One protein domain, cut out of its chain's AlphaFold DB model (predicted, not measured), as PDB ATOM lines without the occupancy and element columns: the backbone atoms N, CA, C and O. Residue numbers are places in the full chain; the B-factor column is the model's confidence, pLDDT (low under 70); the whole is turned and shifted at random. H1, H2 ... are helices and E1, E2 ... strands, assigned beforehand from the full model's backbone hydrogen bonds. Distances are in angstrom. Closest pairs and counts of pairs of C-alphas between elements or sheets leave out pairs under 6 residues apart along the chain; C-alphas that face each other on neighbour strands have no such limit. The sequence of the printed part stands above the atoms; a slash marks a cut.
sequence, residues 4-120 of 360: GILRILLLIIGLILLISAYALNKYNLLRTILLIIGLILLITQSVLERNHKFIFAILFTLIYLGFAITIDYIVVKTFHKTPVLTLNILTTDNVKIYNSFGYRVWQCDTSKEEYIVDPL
ATOM      1  N   GLY A   4     283.319 258.862 352.453       78.25
ATOM      2  CA  GLY A   4     282.613 258.978 353.735       78.25
ATOM      3  C   GLY A   4     283.023 260.188 354.587       78.25
ATOM      4  O   GLY A   4     282.157 260.869 355.120       78.25
ATOM      5  N   ILE A   5     284.318 260.518 354.656       85.94
ATOM      6  CA  ILE A   5     284.828 261.648 355.457       85.94
ATOM      7  C   ILE A   5     284.344 262.983 354.873       85.94
ATOM      8  O   ILE A   5     283.934 263.869 355.616       85.94
ATOM      9  N   LEU A   6     284.330 263.111 353.539       87.31
ATOM     10  CA  LEU A   6     283.827 264.314 352.864       87.31
ATOM     11  C   LEU A   6     282.348 264.564 353.174       87.31
ATOM     12  O   LEU A   6     281.968 265.691 353.464       87.31
ATOM     13  N   ARG A   7     281.523 263.511 353.151       87.06
ATOM     14  CA  ARG A   7     280.086 263.613 353.455       87.06
ATOM     15  C   ARG A   7     279.841 264.108 354.880       87.06
ATOM     16  O   ARG A   7     279.025 265.000 355.071       87.06
ATOM     17  N   ILE A   8     280.568 263.559 355.852       89.56
ATOM     18  CA  ILE A   8     280.443 263.950 357.264       89.56
ATOM     19  C   ILE A   8     280.861 265.413 357.458       89.56
ATOM     20  O   ILE A   8     280.160 266.164 358.129       89.56
ATOM     21  N   LEU A   9     281.959 265.843 356.828       92.69
ATOM     22  CA  LEU A   9     282.410 267.236 356.898       92.69
ATOM     23  C   LEU A   9     281.379 268.209 356.320       92.69
ATOM     24  O   LEU A   9     281.073 269.211 356.961       92.69
ATOM     25  N   LEU A  10     280.809 267.907 355.148       93.19
ATOM     26  CA  LEU A  10     279.774 268.747 354.535       93.19
ATOM     27  C   LEU A  10     278.530 268.871 355.428       93.19
ATOM     28  O   LEU A  10     277.997 269.969 355.564       93.19
ATOM     29  N   LEU A  11     278.107 267.773 356.068       93.50
ATOM     30  CA  LEU A  11     276.984 267.772 357.009       93.50
ATOM     31  C   LEU A  11     277.261 268.673 358.220       93.50
ATOM     32  O   LEU A  11     276.454 269.544 358.533       93.50
ATOM     33  N   ILE A  12     278.406 268.480 358.884       94.75
ATOM     34  CA  ILE A  12     278.770 269.232 360.094       94.75
ATOM     35  C   ILE A  12     278.885 270.725 359.782       94.75
ATOM     36  O   ILE A  12     278.290 271.546 360.476       94.75
ATOM     37  N   ILE A  13     279.610 271.083 358.717       96.06
ATOM     38  CA  ILE A  13     279.794 272.484 358.325       96.06
ATOM     39  C   ILE A  13     278.448 273.100 357.924       96.06
ATOM     40  O   ILE A  13     278.134 274.204 358.363       96.06
ATOM     41  N   GLY A  14     277.625 272.381 357.151       95.25
ATOM     42  CA  GLY A  14     276.294 272.843 356.758       95.25
ATOM     43  C   GLY A  14     275.395 273.152 357.957       95.25
ATOM     44  O   GLY A  14     274.795 274.225 358.015       95.25
ATOM     45  N   LEU A  15     275.359 272.258 358.950       94.69
ATOM     46  CA  LEU A  15     274.584 272.455 360.181       94.69
ATOM     47  C   LEU A  15     275.096 273.632 361.017       94.69
ATOM     48  O   LEU A  15     274.287 274.430 361.488       94.69
ATOM     49  N   ILE A  16     276.417 273.775 361.175       96.06
ATOM     50  CA  ILE A  16     277.008 274.907 361.907       96.06
ATOM     51  C   ILE A  16     276.597 276.228 361.255       96.06
ATOM     52  O   ILE A  16     276.140 277.128 361.955       96.06
ATOM     53  N   LEU A  17     276.687 276.332 359.926       95.88
ATOM     54  CA  LEU A  17     276.307 277.546 359.201       95.88
ATOM     55  C   LEU A  17     274.822 277.893 359.374       95.88
ATOM     56  O   LEU A  17     274.503 279.059 359.611       95.88
ATOM     57  N   LEU A  18     273.924 276.898 359.322       94.06
ATOM     58  CA  LEU A  18     272.498 277.112 359.598       94.06
ATOM     59  C   LEU A  18     272.276 277.632 361.023       94.06
ATOM     60  O   LEU A  18     271.597 278.639 361.211       94.06
ATOM     61  N   ILE A  19     272.870 276.983 362.029       92.31
ATOM     62  CA  ILE A  19     272.732 277.394 363.435       92.31
ATOM     63  C   ILE A  19     273.262 278.819 363.624       92.31
ATOM     64  O   ILE A  19     272.588 279.652 364.232       92.31
ATOM     65  N   SER A  20     274.431 279.132 363.060       92.75
ATOM     66  CA  SER A  20     275.015 280.474 363.119       92.75
ATOM     67  C   SER A  20     274.124 281.535 362.467       92.75
ATOM     68  O   SER A  20     273.988 282.625 363.021       92.75
ATOM     69  N   ALA A  21     273.471 281.229 361.341       93.38
ATOM     70  CA  ALA A  21     272.550 282.155 360.676       93.38
ATOM     71  C   ALA A  21     271.380 282.581 361.582       93.38
ATOM     72  O   ALA A  21     270.981 283.751 361.584       93.38
ATOM     73  N   TYR A  22     270.857 281.649 362.384       91.50
ATOM     74  CA  TYR A  22     269.771 281.916 363.327       91.50
ATOM     75  C   TYR A  22     270.250 282.457 364.678       91.50
ATOM     76  O   TYR A  22     269.481 283.149 365.341       91.50
ATOM     77  N   ALA A  23     271.485 282.183 365.102       88.31
ATOM     78  CA  ALA A  23     272.023 282.653 366.382       88.31
ATOM     79  C   ALA A  23     272.317 284.166 366.408       88.31
ATOM     80  O   ALA A  23     272.340 284.775 367.474       88.31
ATOM     81  N   LEU A  24     272.537 284.788 365.248       86.56
ATOM     82  CA  LEU A  24     272.775 286.228 365.144       86.56
ATOM     83  C   LEU A  24     271.465 287.022 365.321       86.56
ATOM     84  O   LEU A  24     270.495 286.797 364.599       86.56
ATOM     85  N   ASN A  25     271.451 287.984 366.252       73.69
ATOM     86  CA  ASN A  25     270.228 288.706 366.642       73.69
ATOM     87  C   ASN A  25     269.820 289.829 365.675       73.69
ATOM     88  O   ASN A  25     268.637 289.992 365.368       73.69
ATOM     89  N   LYS A  26     270.786 290.607 365.175       76.31
ATOM     90  CA  LYS A  26     270.497 291.739 364.282       76.31
ATOM     91  C   LYS A  26     270.272 291.262 362.853       76.31
ATOM     92  O   LYS A  26     270.919 290.317 362.395       76.31
ATOM     93  N   TYR A  27     269.357 291.909 362.134       77.12
ATOM     94  CA  TYR A  27     269.234 291.686 360.696       77.12
ATOM     95  C   TYR A  27     270.556 292.068 360.019       77.12
ATOM     96  O   TYR A  27     271.070 293.167 360.220       77.12
ATOM     97  N   ASN A  28     271.121 291.142 359.248       82.00
ATOM     98  CA  ASN A  28     272.360 291.341 358.507       82.00
ATOM     99  C   ASN A  28     272.371 290.387 357.308       82.00
ATOM    100  O   ASN A  28     272.058 289.207 357.472       82.00
ATOM    101  N   LEU A  29     272.802 290.878 356.142       86.38
ATOM    102  CA  LEU A  29     273.007 290.088 354.924       86.38
ATOM    103  C   LEU A  29     273.849 288.827 355.186       86.38
ATOM    104  O   LEU A  29     273.605 287.778 354.594       86.38
ATOM    105  N   LEU A  30     274.800 288.905 356.127       90.06
ATOM    106  CA  LEU A  30     275.611 287.765 356.551       90.06
ATOM    107  C   LEU A  30     274.757 286.561 356.979       90.06
ATOM    108  O   LEU A  30     275.083 285.438 356.611       90.06
ATOM    109  N   ARG A  31     273.654 286.772 357.711       91.94
ATOM    110  CA  ARG A  31     272.767 285.681 358.162       91.94
ATOM    111  C   ARG A  31     272.192 284.921 356.975       91.94
ATOM    112  O   ARG A  31     272.241 283.696 356.943       91.94
ATOM    113  N   THR A  32     271.713 285.655 355.974       90.31
ATOM    114  CA  THR A  32     271.161 285.085 354.744       90.31
ATOM    115  C   THR A  32     272.232 284.333 353.949       90.31
ATOM    116  O   THR A  32     271.974 283.231 353.474       90.31
ATOM    117  N   ILE A  33     273.459 284.864 353.867       92.88
ATOM    118  CA  ILE A  33     274.587 284.192 353.196       92.88
ATOM    119  C   ILE A  33     274.951 282.879 353.900       92.88
ATOM    120  O   ILE A  33     275.082 281.849 353.239       92.88
ATOM    121  N   LEU A  34     275.084 282.895 355.232       94.88
ATOM    122  CA  LEU A  34     275.378 281.697 356.026       94.88
ATOM    123  C   LEU A  34     274.303 280.624 355.819       94.88
ATOM    124  O   LEU A  34     274.636 279.459 355.600       94.88
ATOM    125  N   LEU A  35     273.029 281.027 355.811       94.75
ATOM    126  CA  LEU A  35     271.911 280.129 355.548       94.75
ATOM    127  C   LEU A  35     272.013 279.499 354.151       94.75
ATOM    128  O   LEU A  35     271.957 278.279 354.029       94.75
ATOM    129  N   ILE A  36     272.213 280.309 353.103       94.56
ATOM    130  CA  ILE A  36     272.303 279.832 351.711       94.56
ATOM    131  C   ILE A  36     273.460 278.844 351.542       94.56
ATOM    132  O   ILE A  36     273.269 277.764 350.982       94.56
ATOM    133  N   ILE A  37     274.651 279.176 352.051       96.25
ATOM    134  CA  ILE A  37     275.814 278.285 351.964       96.25
ATOM    135  C   ILE A  37     275.543 276.993 352.743       96.25
ATOM    136  O   ILE A  37     275.794 275.906 352.223       96.25
ATOM    137  N   GLY A  38     274.977 277.090 353.950       96.25
ATOM    138  CA  GLY A  38     274.588 275.928 354.751       96.25
ATOM    139  C   GLY A  38     273.645 274.988 353.997       96.25
ATOM    140  O   GLY A  38     273.902 273.785 353.926       96.25
ATOM    141  N   LEU A  39     272.612 275.535 353.347       96.00
ATOM    142  CA  LEU A  39     271.671 274.768 352.526       96.00
ATOM    143  C   LEU A  39     272.366 274.083 351.340       96.00
ATOM    144  O   LEU A  39     272.157 272.890 351.124       96.00
ATOM    145  N   ILE A  40     273.233 274.791 350.607       95.56
ATOM    146  CA  ILE A  40     273.980 274.220 349.470       95.56
ATOM    147  C   ILE A  40     274.842 273.031 349.916       95.56
ATOM    148  O   ILE A  40     274.875 272.004 349.229       95.56
ATOM    149  N   LEU A  41     275.519 273.131 351.066       95.44
ATOM    150  CA  LEU A  41     276.347 272.041 351.593       95.44
ATOM    151  C   LEU A  41     275.507 270.813 351.963       95.44
ATOM    152  O   LEU A  41     275.893 269.695 351.612       95.44
ATOM    153  N   LEU A  42     274.347 271.007 352.599       94.88
ATOM    154  CA  LEU A  42     273.431 269.915 352.958       94.88
ATOM    155  C   LEU A  42     272.819 269.235 351.728       94.88
ATOM    156  O   LEU A  42     272.780 268.003 351.656       94.88
ATOM    157  N   ILE A  43     272.413 270.017 350.723       94.12
ATOM    158  CA  ILE A  43     271.925 269.491 349.440       94.12
ATOM    159  C   ILE A  43     273.030 268.666 348.773       94.12
ATOM    160  O   ILE A  43     272.802 267.520 348.383       94.12
ATOM    161  N   THR A  44     274.246 269.211 348.689       91.12
ATOM    162  CA  THR A  44     275.392 268.532 348.066       91.12
ATOM    163  C   THR A  44     275.723 267.227 348.785       91.12
ATOM    164  O   THR A  44     275.929 266.199 348.135       91.12
ATOM    165  N   GLN A  45     275.720 267.235 350.123       92.69
ATOM    166  CA  GLN A  45     275.930 266.046 350.950       92.69
ATOM    167  C   GLN A  45     274.869 264.969 350.681       92.69
ATOM    168  O   GLN A  45     275.228 263.812 350.445       92.69
ATOM    169  N   SER A  46     273.591 265.345 350.643       90.62
ATOM    170  CA  SER A  46     272.480 264.410 350.422       90.62
ATOM    171  C   SER A  46     272.483 263.817 349.007       90.62
ATOM    172  O   SER A  46     272.241 262.625 348.804       90.62
ATOM    173  N   VAL A  47     272.837 264.625 348.003       90.69
ATOM    174  CA  VAL A  47     272.990 264.176 346.609       90.69
ATOM    175  C   VAL A  47     274.182 263.223 346.457       90.69
ATOM    176  O   VAL A  47     274.069 262.193 345.784       90.69
ATOM    177  N   LEU A  48     275.307 263.517 347.120       87.44
ATOM    178  CA  LEU A  48     276.484 262.640 347.201       87.44
ATOM    179  C   LEU A  48     276.150 261.274 347.812       87.44
ATOM    180  O   LEU A  48     276.751 260.265 347.433       87.44
ATOM    181  N   GLU A  49     275.232 261.228 348.777       86.12
ATOM    182  CA  GLU A  49     274.779 259.998 349.427       86.12
ATOM    183  C   GLU A  49     273.898 259.139 348.509       86.12
ATOM    184  O   GLU A  49     273.977 257.912 348.543       86.12
ATOM    185  N   ARG A  50     273.137 259.772 347.609       85.88
ATOM    186  CA  ARG A  50     272.212 259.117 346.666       85.88
ATOM    187  C   ARG A  50     272.769 258.960 345.245       85.88
ATOM    188  O   ARG A  50     272.018 258.977 344.269       85.88
ATOM    189  N   ASN A  51     274.082 258.766 345.122       82.00
ATOM    190  CA  ASN A  51     274.780 258.522 343.850       82.00
ATOM    191  C   ASN A  51     274.573 259.620 342.787       82.00
ATOM    192  O   ASN A  51     274.540 259.321 341.598       82.00
ATOM    193  N   HIS A  52     274.457 260.886 343.197       79.50
ATOM    194  CA  HIS A  52     274.475 262.042 342.292       79.50
ATOM    195  C   HIS A  52     273.338 262.134 341.266       79.50
ATOM    196  O   HIS A  52     273.472 262.842 340.268       79.50
ATOM    197  N   LYS A  53     272.201 261.460 341.477       82.50
ATOM    198  CA  LYS A  53     271.071 261.628 340.553       82.50
ATOM    199  C   LYS A  53     270.500 263.041 340.676       82.50
ATOM    200  O   LYS A  53     270.116 263.463 341.765       82.50
ATOM    201  N   PHE A  54     270.373 263.727 339.543       81.25
ATOM    202  CA  PHE A  54     269.885 265.107 339.470       81.25
ATOM    203  C   PHE A  54     268.498 265.301 340.108       81.25
ATOM    204  O   PHE A  54     268.267 266.297 340.787       81.25
ATOM    205  N   ILE A  55     267.608 264.306 339.993       87.06
ATOM    206  CA  ILE A  55     266.276 264.330 340.620       87.06
ATOM    207  C   ILE A  55     266.339 264.565 342.140       87.06
ATOM    208  O   ILE A  55     265.505 265.279 342.694       87.06
ATOM    209  N   PHE A  56     267.360 264.027 342.817       89.62
ATOM    210  CA  PHE A  56     267.532 264.213 344.255       89.62
ATOM    211  C   PHE A  56     268.025 265.616 344.602       89.62
ATOM    212  O   PHE A  56     267.685 266.112 345.669       89.62
ATOM    213  N   ALA A  57     268.763 266.286 343.713       89.06
ATOM    214  CA  ALA A  57     269.165 267.673 343.940       89.06
ATOM    215  C   ALA A  57     267.942 268.595 343.990       89.06
ATOM    216  O   ALA A  57     267.812 269.386 344.923       89.06
ATOM    217  N   ILE A  58     267.005 268.431 343.049       90.88
ATOM    218  CA  ILE A  58     265.739 269.180 343.037       90.88
ATOM    219  C   ILE A  58     264.927 268.868 344.298       90.88
ATOM    220  O   ILE A  58     264.515 269.781 345.010       90.88
ATOM    221  N   LEU A  59     264.741 267.579 344.606       93.12
ATOM    222  CA  LEU A  59     263.953 267.145 345.758       93.12
ATOM    223  C   LEU A  59     264.509 267.698 347.080       93.12
ATOM    224  O   LEU A  59     263.763 268.288 347.859       93.12
ATOM    225  N   PHE A  60     265.812 267.544 347.330       94.06
ATOM    226  CA  PHE A  60     266.431 268.034 348.562       94.06
ATOM    227  C   PHE A  60     266.432 269.559 348.643       94.06
ATOM    228  O   PHE A  60     266.276 270.092 349.737       94.06
ATOM    229  N   THR A  61     266.527 270.266 347.514       93.94
ATOM    230  CA  THR A  61     266.384 271.730 347.496       93.94
ATOM    231  C   THR A  61     265.014 272.152 348.024       93.94
ATOM    232  O   THR A  61     264.943 272.987 348.921       93.94
ATOM    233  N   LEU A  62     263.932 271.538 347.531       94.12
ATOM    234  CA  LEU A  62     262.572 271.849 347.988       94.12
ATOM    235  C   LEU A  62     262.368 271.503 349.468       94.12
ATOM    236  O   LEU A  62     261.822 272.312 350.217       94.12
ATOM    237  N   ILE A  63     262.846 270.331 349.900       94.75
ATOM    238  CA  ILE A  63     262.740 269.885 351.296       94.75
ATOM    239  C   ILE A  63     263.483 270.848 352.227       94.75
ATOM    240  O   ILE A  63     262.894 271.356 353.181       94.75
ATOM    241  N   TYR A  64     264.760 271.133 351.957       95.06
ATOM    242  CA  TYR A  64     265.564 271.990 352.829       95.06
ATOM    243  C   TYR A  64     265.098 273.446 352.818       95.06
ATOM    244  O   TYR A  64     265.145 274.093 353.863       95.06
ATOM    245  N   LEU A  65     264.593 273.953 351.689       93.00
ATOM    246  CA  LEU A  65     263.989 275.282 351.634       93.00
ATOM    247  C   LEU A  65     262.712 275.354 352.484       93.00
ATOM    248  O   LEU A  65     262.555 276.289 353.267       93.00
ATOM    249  N   GLY A  66     261.838 274.345 352.391       93.50
ATOM    250  CA  GLY A  66     260.640 274.249 353.232       93.50
ATOM    251  C   GLY A  66     260.975 274.197 354.727       93.50
ATOM    252  O   GLY A  66     260.367 274.913 355.527       93.50
ATOM    253  N   PHE A  67     261.997 273.420 355.104       94.00
ATOM    254  CA  PHE A  67     262.506 273.398 356.479       94.00
ATOM    255  C   PHE A  67     263.076 274.750 356.912       94.00
ATOM    256  O   PHE A  67     262.757 275.201 358.007       94.00
ATOM    257  N   ALA A  68     263.869 275.419 356.072       93.94
ATOM    258  CA  ALA A  68     264.451 276.719 356.400       93.94
ATOM    259  C   ALA A  68     263.377 277.790 356.647       93.94
ATOM    260  O   ALA A  68     263.465 278.521 357.630       93.94
ATOM    261  N   ILE A  69     262.332 277.841 355.812       93.12
ATOM    262  CA  ILE A  69     261.195 278.759 355.996       93.12
ATOM    263  C   ILE A  69     260.464 278.458 357.311       93.12
ATOM    264  O   ILE A  69     260.171 279.367 358.087       93.12
ATOM    265  N   THR A  70     260.214 277.177 357.591       92.69
ATOM    266  CA  THR A  70     259.510 276.750 358.811       92.69
ATOM    267  C   THR A  70     260.316 277.075 360.070       92.69
ATOM    268  O   THR A  70     259.770 277.605 361.039       92.69
ATOM    269  N   ILE A  71     261.622 276.791 360.059       93.50
ATOM    270  CA  ILE A  71     262.528 277.094 361.172       93.50
ATOM    271  C   ILE A  71     262.634 278.604 361.374       93.50
ATOM    272  O   ILE A  71     262.576 279.044 362.518       93.50
ATOM    273  N   ASP A  72     262.738 279.396 360.300       93.94
ATOM    274  CA  ASP A  72     262.800 280.860 360.407       93.94
ATOM    275  C   ASP A  72     261.556 281.410 361.109       93.94
ATOM    276  O   ASP A  72     261.689 282.131 362.096       93.94
ATOM    277  N   TYR A  73     260.358 280.967 360.711       93.38
ATOM    278  CA  TYR A  73     259.117 281.354 361.386       93.38
ATOM    279  C   TYR A  73     259.102 280.976 362.874       93.38
ATOM    280  O   TYR A  73     258.800 281.822 363.718       93.38
ATOM    281  N   ILE A  74     259.437 279.724 363.217       93.31
ATOM    282  CA  ILE A  74     259.444 279.252 364.613       93.31
ATOM    283  C   ILE A  74     260.417 280.087 365.444       93.31
ATOM    284  O   ILE A  74     260.061 280.601 366.499       93.31
ATOM    285  N   VAL A  75     261.639 280.259 364.946       92.56
ATOM    286  CA  VAL A  75     262.698 280.993 365.633       92.56
ATOM    287  C   VAL A  75     262.318 282.466 365.821       92.56
ATOM    288  O   VAL A  75     262.506 283.017 366.902       92.56
ATOM    289  N   VAL A  76     261.754 283.108 364.802       93.25
ATOM    290  CA  VAL A  76     261.286 284.499 364.872       93.25
ATOM    291  C   VAL A  76     260.150 284.664 365.876       93.25
ATOM    292  O   VAL A  76     260.181 285.591 366.682       93.25
ATOM    293  N   LYS A  77     259.171 283.755 365.850       91.38
ATOM    294  CA  LYS A  77     258.010 283.787 366.743       91.38
ATOM    295  C   LYS A  77     258.387 283.526 368.196       91.38
ATOM    296  O   LYS A  77     257.882 284.209 369.075       91.38
ATOM    297  N   THR A  78     259.246 282.542 368.452       91.81
ATOM    298  CA  THR A  78     259.630 282.148 369.814       91.81
ATOM    299  C   THR A  78     260.596 283.140 370.450       91.81
ATOM    300  O   THR A  78     260.487 283.410 371.641       91.81
ATOM    301  N   PHE A  79     261.540 283.678 369.677       89.56
ATOM    302  CA  PHE A  79     262.591 284.555 370.203       89.56
ATOM    303  C   PHE A  79     262.359 286.039 369.909       89.56
ATOM    304  O   PHE A  79     263.268 286.824 370.156       89.56
ATOM    305  N   HIS A  80     261.191 286.413 369.370       87.75
ATOM    306  CA  HIS A  80     260.809 287.791 369.046       87.75
ATOM    307  C   HIS A  80     261.946 288.573 368.381       87.75
ATOM    308  O   HIS A  80     262.469 289.524 368.948       87.75
ATOM    309  N   LYS A  81     262.378 288.147 367.192       88.50
ATOM    310  CA  LYS A  81     263.515 288.769 366.493       88.50
ATOM    311  C   LYS A  81     263.287 288.910 364.998       88.50
ATOM    312  O   LYS A  81     262.324 288.393 364.443       88.50
ATOM    313  N   THR A  82     264.221 289.577 364.329       91.62
ATOM    314  CA  THR A  82     264.180 289.750 362.872       91.62
ATOM    315  C   THR A  82     264.338 288.423 362.111       91.62
ATOM    316  O   THR A  82     265.175 287.591 362.497       91.62
ATOM    317  N   PRO A  83     263.596 288.230 361.006       92.56
ATOM    318  CA  PRO A  83     263.726 287.047 360.162       92.56
ATOM    319  C   PRO A  83     265.074 286.988 359.436       92.56
ATOM    320  O   PRO A  83     265.705 288.015 359.174       92.56
ATOM    321  N   VAL A  84     265.530 285.768 359.129       92.50
ATOM    322  CA  VAL A  84     266.698 285.535 358.261       92.50
ATOM    323  C   VAL A  84     266.292 285.638 356.790       92.50
ATOM    324  O   VAL A  84     267.030 286.202 355.977       92.50
ATOM    325  N   LEU A  85     265.124 285.086 356.447       90.44
ATOM    326  CA  LEU A  85     264.566 285.053 355.099       90.44
ATOM    327  C   LEU A  85     263.613 286.233 354.896       90.44
ATOM    328  O   LEU A  85     262.390 286.089 354.837       90.44
ATOM    329  N   THR A  86     264.191 287.424 354.799       90.69
ATOM    330  CA  THR A  86     263.455 288.654 354.493       90.69
ATOM    331  C   THR A  86     263.409 288.879 352.985       90.69
ATOM    332  O   THR A  86     264.452 288.963 352.341       90.69
ATOM    333  N   LEU A  87     262.205 289.006 352.428       88.00
ATOM    334  CA  LEU A  87     261.961 289.318 351.018       88.00
ATOM    335  C   LEU A  87     262.135 290.809 350.733       88.00
ATOM    336  O   LEU A  87     262.773 291.192 349.756       88.00
ATOM    337  N   ASN A  88     261.565 291.651 351.592       87.50
ATOM    338  CA  ASN A  88     261.751 293.093 351.542       87.50
ATOM    339  C   ASN A  88     261.641 293.701 352.947       87.50
ATOM    340  O   ASN A  88     261.074 293.109 353.871       87.50
ATOM    341  N   ILE A  89     262.221 294.890 353.097       88.00
ATOM    342  CA  ILE A  89     262.127 295.684 354.318       88.00
ATOM    343  C   ILE A  89     261.470 297.002 353.950       88.00
ATOM    344  O   ILE A  89     261.988 297.746 353.119       88.00
ATOM    345  N   LEU A  90     260.341 297.290 354.585       85.56
ATOM    346  CA  LEU A  90     259.704 298.596 354.519       85.56
ATOM    347  C   LEU A  90     260.141 299.376 355.751       85.56
ATOM    348  O   LEU A  90     260.040 298.874 356.868       85.56
ATOM    349  N   THR A  91     260.675 300.573 355.545       80.44
ATOM    350  CA  THR A  91     261.145 301.436 356.631       80.44
ATOM    351  C   THR A  91     260.462 302.785 356.511       80.44
ATOM    352  O   THR A  91     260.504 303.405 355.451       80.44
ATOM    353  N   THR A  92     259.857 303.221 357.606       77.06
ATOM    354  CA  THR A  92     259.470 304.610 357.856       77.06
ATOM    355  C   THR A  92     260.338 305.163 358.988       77.06
ATOM    356  O   THR A  92     261.184 304.440 359.522       77.06
ATOM    357  N   ASP A  93     260.139 306.426 359.371       72.69
ATOM    358  CA  ASP A  93     260.934 307.063 360.431       72.69
ATOM    359  C   ASP A  93     260.904 306.262 361.747       72.69
ATOM    360  O   ASP A  93     261.940 306.038 362.374       72.69
ATOM    361  N   ASN A  94     259.728 305.735 362.115       78.56
ATOM    362  CA  ASN A  94     259.516 305.060 363.399       78.56
ATOM    363  C   ASN A  94     259.182 303.567 363.280       78.56
ATOM    364  O   ASN A  94     259.333 302.846 364.261       78.56
ATOM    365  N   VAL A  95     258.774 303.080 362.102       86.50
ATOM    366  CA  VAL A  95     258.308 301.697 361.920       86.50
ATOM    367  C   VAL A  95     259.153 300.962 360.886       86.50
ATOM    368  O   VAL A  95     259.412 301.466 359.793       86.50
ATOM    369  N   LYS A  96     259.539 299.723 361.198       88.94
ATOM    370  CA  LYS A  96     260.130 298.781 360.239       88.94
ATOM    371  C   LYS A  96     259.266 297.541 360.092       88.94
ATOM    372  O   LYS A  96     258.785 296.988 361.076       88.94
ATOM    373  N   ILE A  97     259.108 297.086 358.855       90.50
ATOM    374  CA  ILE A  97     258.382 295.864 358.514       90.50
ATOM    375  C   ILE A  97     259.309 294.964 357.717       90.50
ATOM    376  O   ILE A  97     259.781 295.340 356.645       90.50
ATOM    377  N   TYR A  98     259.539 293.764 358.227       91.75
ATOM    378  CA  TYR A  98     260.279 292.704 357.563       91.75
ATOM    379  C   TYR A  98     259.267 291.730 356.968       91.75
ATOM    380  O   TYR A  98     258.680 290.941 357.710       91.75
ATOM    381  N   ASN A  99     259.032 291.777 355.655       90.19
ATOM    382  CA  ASN A  99     258.159 290.788 355.022       90.19
ATOM    383  C   ASN A  99     258.970 289.545 354.665       90.19
ATOM    384  O   ASN A  99     260.000 289.630 353.992       90.19
ATOM    385  N   SER A 100     258.480 288.394 355.099       91.69
ATOM    386  CA  SER A 100     259.104 287.086 354.934       91.69
ATOM    387  C   SER A 100     258.157 286.120 354.226       91.69
ATOM    388  O   SER A 100     257.036 286.462 353.837       91.69
ATOM    389  N   PHE A 101     258.614 284.889 354.010       89.25
ATOM    390  CA  PHE A 101     257.799 283.852 353.386       89.25
ATOM    391  C   PHE A 101     256.656 283.413 354.313       89.25
ATOM    392  O   PHE A 101     256.857 282.624 355.232       89.25
ATOM    393  N   GLY A 102     255.443 283.908 354.048       86.31
ATOM    394  CA  GLY A 102     254.222 283.500 354.754       86.31
ATOM    395  C   GLY A 102     253.996 284.176 356.111       86.31
ATOM    396  O   GLY A 102     253.096 283.774 356.846       86.31
ATOM    397  N   TYR A 103     254.788 285.187 356.457       91.94
ATOM    398  CA  TYR A 103     254.598 286.032 357.636       91.94
ATOM    399  C   TYR A 103     255.376 287.335 357.465       91.94
ATOM    400  O   TYR A 103     256.255 287.443 356.607       91.94
ATOM    401  N   ARG A 104     255.111 288.302 358.336       92.12
ATOM    402  CA  ARG A 104     255.933 289.501 358.472       92.12
ATOM    403  C   ARG A 104     256.192 289.810 359.931       92.12
ATOM    404  O   ARG A 104     255.497 289.326 360.821       92.12
ATOM    405  N   VAL A 105     257.221 290.604 360.167       92.38
ATOM    406  CA  VAL A 105     257.593 291.071 361.498       92.38
ATOM    407  C   VAL A 105     257.589 292.576 361.490       92.38
ATOM    408  O   VAL A 105     258.212 293.199 360.634       92.38
ATOM    409  N   TRP A 106     256.922 293.147 362.468       91.25
ATOM    410  CA  TRP A 106     256.867 294.573 362.647       91.25
ATOM    411  C   TRP A 106     257.704 295.009 363.845       91.25
ATOM    412  O   TRP A 106     257.731 294.344 364.877       91.25
ATOM    413  N   GLN A 107     258.339 296.160 363.702       90.88
ATOM    414  CA  GLN A 107     259.093 296.857 364.730       90.88
ATOM    415  C   GLN A 107     258.533 298.281 364.801       90.88
ATOM    416  O   GLN A 107     258.795 299.086 363.910       90.88
ATOM    417  N   CYS A 108     257.719 298.568 365.819       87.44
ATOM    418  CA  CYS A 108     256.995 299.841 365.948       87.44
ATOM    419  C   CYS A 108     257.830 301.018 366.442       87.44
ATOM    420  O   CYS A 108     257.374 302.156 366.376       87.44
ATOM    421  N   ASP A 109     259.014 300.725 366.965       85.38
ATOM    422  CA  ASP A 109     259.992 301.705 367.398       85.38
ATOM    423  C   ASP A 109     261.357 301.210 366.925       85.38
ATOM    424  O   ASP A 109     261.880 300.205 367.412       85.38
ATOM    425  N   THR A 110     261.928 301.894 365.934       82.25
ATOM    426  CA  THR A 110     263.223 301.514 365.353       82.25
ATOM    427  C   THR A 110     264.384 301.598 366.346       82.25
ATOM    428  O   THR A 110     265.437 301.013 366.076       82.25
ATOM    429  N   SER A 111     264.203 302.280 367.484       82.38
ATOM    430  CA  SER A 111     265.186 302.354 368.568       82.38
ATOM    431  C   SER A 111     265.130 301.160 369.529       82.38
ATOM    432  O   SER A 111     266.103 300.911 370.243       82.38
ATOM    433  N   LYS A 112     264.033 300.389 369.523       83.25
ATOM    434  CA  LYS A 112     263.812 299.246 370.421       83.25
ATOM    435  C   LYS A 112     263.886 297.919 369.678       83.25
ATOM    436  O   LYS A 112     263.473 297.802 368.529       83.25
ATOM    437  N   GLU A 113     264.366 296.880 370.355       82.06
ATOM    438  CA  GLU A 113     264.371 295.500 369.845       82.06
ATOM    439  C   GLU A 113     263.057 294.772 370.193       82.06
ATOM    440  O   GLU A 113     263.062 293.649 370.687       82.06
ATOM    441  N   GLU A 114     261.921 295.426 369.943       86.81
ATOM    442  CA  GLU A 114     260.581 294.868 370.153       86.81
ATOM    443  C   GLU A 114     259.952 294.500 368.810       86.81
ATOM    444  O   GLU A 114     259.796 295.343 367.922       86.81
ATOM    445  N   TYR A 115     259.601 293.221 368.661       89.81
ATOM    446  CA  TYR A 115     259.167 292.651 367.392       89.81
ATOM    447  C   TYR A 115     257.840 291.916 367.534       89.81
ATOM    448  O   TYR A 115     257.684 291.019 368.370       89.81
ATOM    449  N   ILE A 116     256.902 292.260 366.659       90.00
ATOM    450  CA  ILE A 116     255.560 291.689 366.635       90.00
ATOM    451  C   ILE A 116     255.388 290.908 365.339       90.00
ATOM    452  O   ILE A 116     255.548 291.429 364.236       90.00
ATOM    453  N   VAL A 117     255.124 289.611 365.487       90.81
ATOM    454  CA  VAL A 117     255.045 288.664 364.375       90.81
ATOM    455  C   VAL A 117     253.601 288.563 363.911       90.81
ATOM    456  O   VAL A 117     252.720 288.237 364.704       90.81
ATOM    457  N   ASP A 118     253.383 288.790 362.622       88.56
ATOM    458  CA  ASP A 118     252.094 288.696 361.943       88.56
ATOM    459  C   ASP A 118     252.102 287.492 360.982       88.56
ATOM    460  O   ASP A 118     252.647 287.572 359.872       88.56
ATOM    461  N   PRO A 119     251.552 286.339 361.404       87.19
ATOM    462  CA  PRO A 119     251.458 285.159 360.560       87.19
ATOM    463  C   PRO A 119     250.495 285.395 359.396       87.19
ATOM    464  O   PRO A 119     249.368 285.844 359.595       87.19
ATOM    465  N   LEU A 120     250.900 284.995 358.190       84.62
ATOM    466  CA  LEU A 120     250.107 285.119 356.962       84.62
ATOM    467  C   LEU A 120     249.739 286.566 356.583       84.62
ATOM    468  O   LEU A 120     248.853 286.751 355.754       84.62
TER     469      LEU A 120
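What this domain is: This is residues 4 to 120 of the 360 residues of an uncharacterized protein of Firmicutes bacterium (UniProt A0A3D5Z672). A small sheet of four strands, E1 to E4, makes one end of a rod, and three long helices that fold back and forth make the rest of it. The last part of H3, residues 69 to 78, packs on one face of the sheet, while H1 and H2 lie side by side away from it. The printed part has 117 residues, with three named helices followed by four named strands; the class is mixed, helices and strands, and the sheet runs E1, E2, E3, E4, antiparallel throughout. The whole is only just compact, close to loose, with a radius of gyration of the C-alphas of 16.2 A and spans of 52 by 24 by 21 A.

How they stand to each other: The strands E1, residues 86 to 91, E2, residues 96 to 100, E3, residues 103 to 107, and E4, residues 116 to 119, form a meander, each strand the antiparallel neighbour of the one before. N 90 and O 97 are 2.9 A apart across the hairpin E1 and E2, N 98 and O 105 are 2.8 A apart across the hairpin E2 and E3, and N 106 and O 116 are 2.8 A apart across the hairpin E3 and E4, each within hydrogen-bond range. H3, residues 54 to 79, is on one face of this sheet at a height of 11.5 A, two layers in the sense of a helix on one face of a sheet. It lies over E3 and, only just, over E4, on which 3 of its C-alphas fall; it runs slantwise to the strands, at 37 degrees to E3 on the local plane. The closest C-alphas of H3 and E4 are those of Lys 77 and Val 117, 6.2 A apart. With residues 54 to 65 alone, H3 touches H2, residues 29 to 49, and H2 touches H3 with residues 39 to 47 alone; the closest C-alphas of the two helices, those of Ile 43 and Phe 60, are 5.8 A apart. This helical hairpin has a steep tilt of 39 degrees, opposite ways. H2 also forms a helical hairpin with H1, residues 4 to 23, at a shallow tilt of 26 degrees, opposite ways; they touch, the closest C-alphas being those of Gly 14 and Gly 38, 4.1 A apart. H1 and H3 are close but not clearly touching, with Tyr 22 and Val 75 the closest C-alphas at 7.5 A. H1 and H2 are not on the sheet. In H1, H2 and H3 every O i to N i+4 pair is within hydrogen-bond range.

Where its parts are: H1 begins at C-alpha 4, (282.613, 258.978, 353.735), and is 28.9 A long; H2 is 30.6 A. H3, the longest at 37.1 A, ends at C-alpha 79, (262.591, 284.555, 370.203). E1, E2 and E3 are 13.2 A, 12.9 A and 13.7 A long. E4, 9.8 A, ends at C-alpha 119, (251.458, 285.159, 360.560).

The domain as a whole: The two C-alphas farthest apart are those of Gly 4 and Asp 93, 53.2 A. The printed part has no cut and no long link. Mean pLDDT of the printed part is 89.6, and no printed residue is under 70.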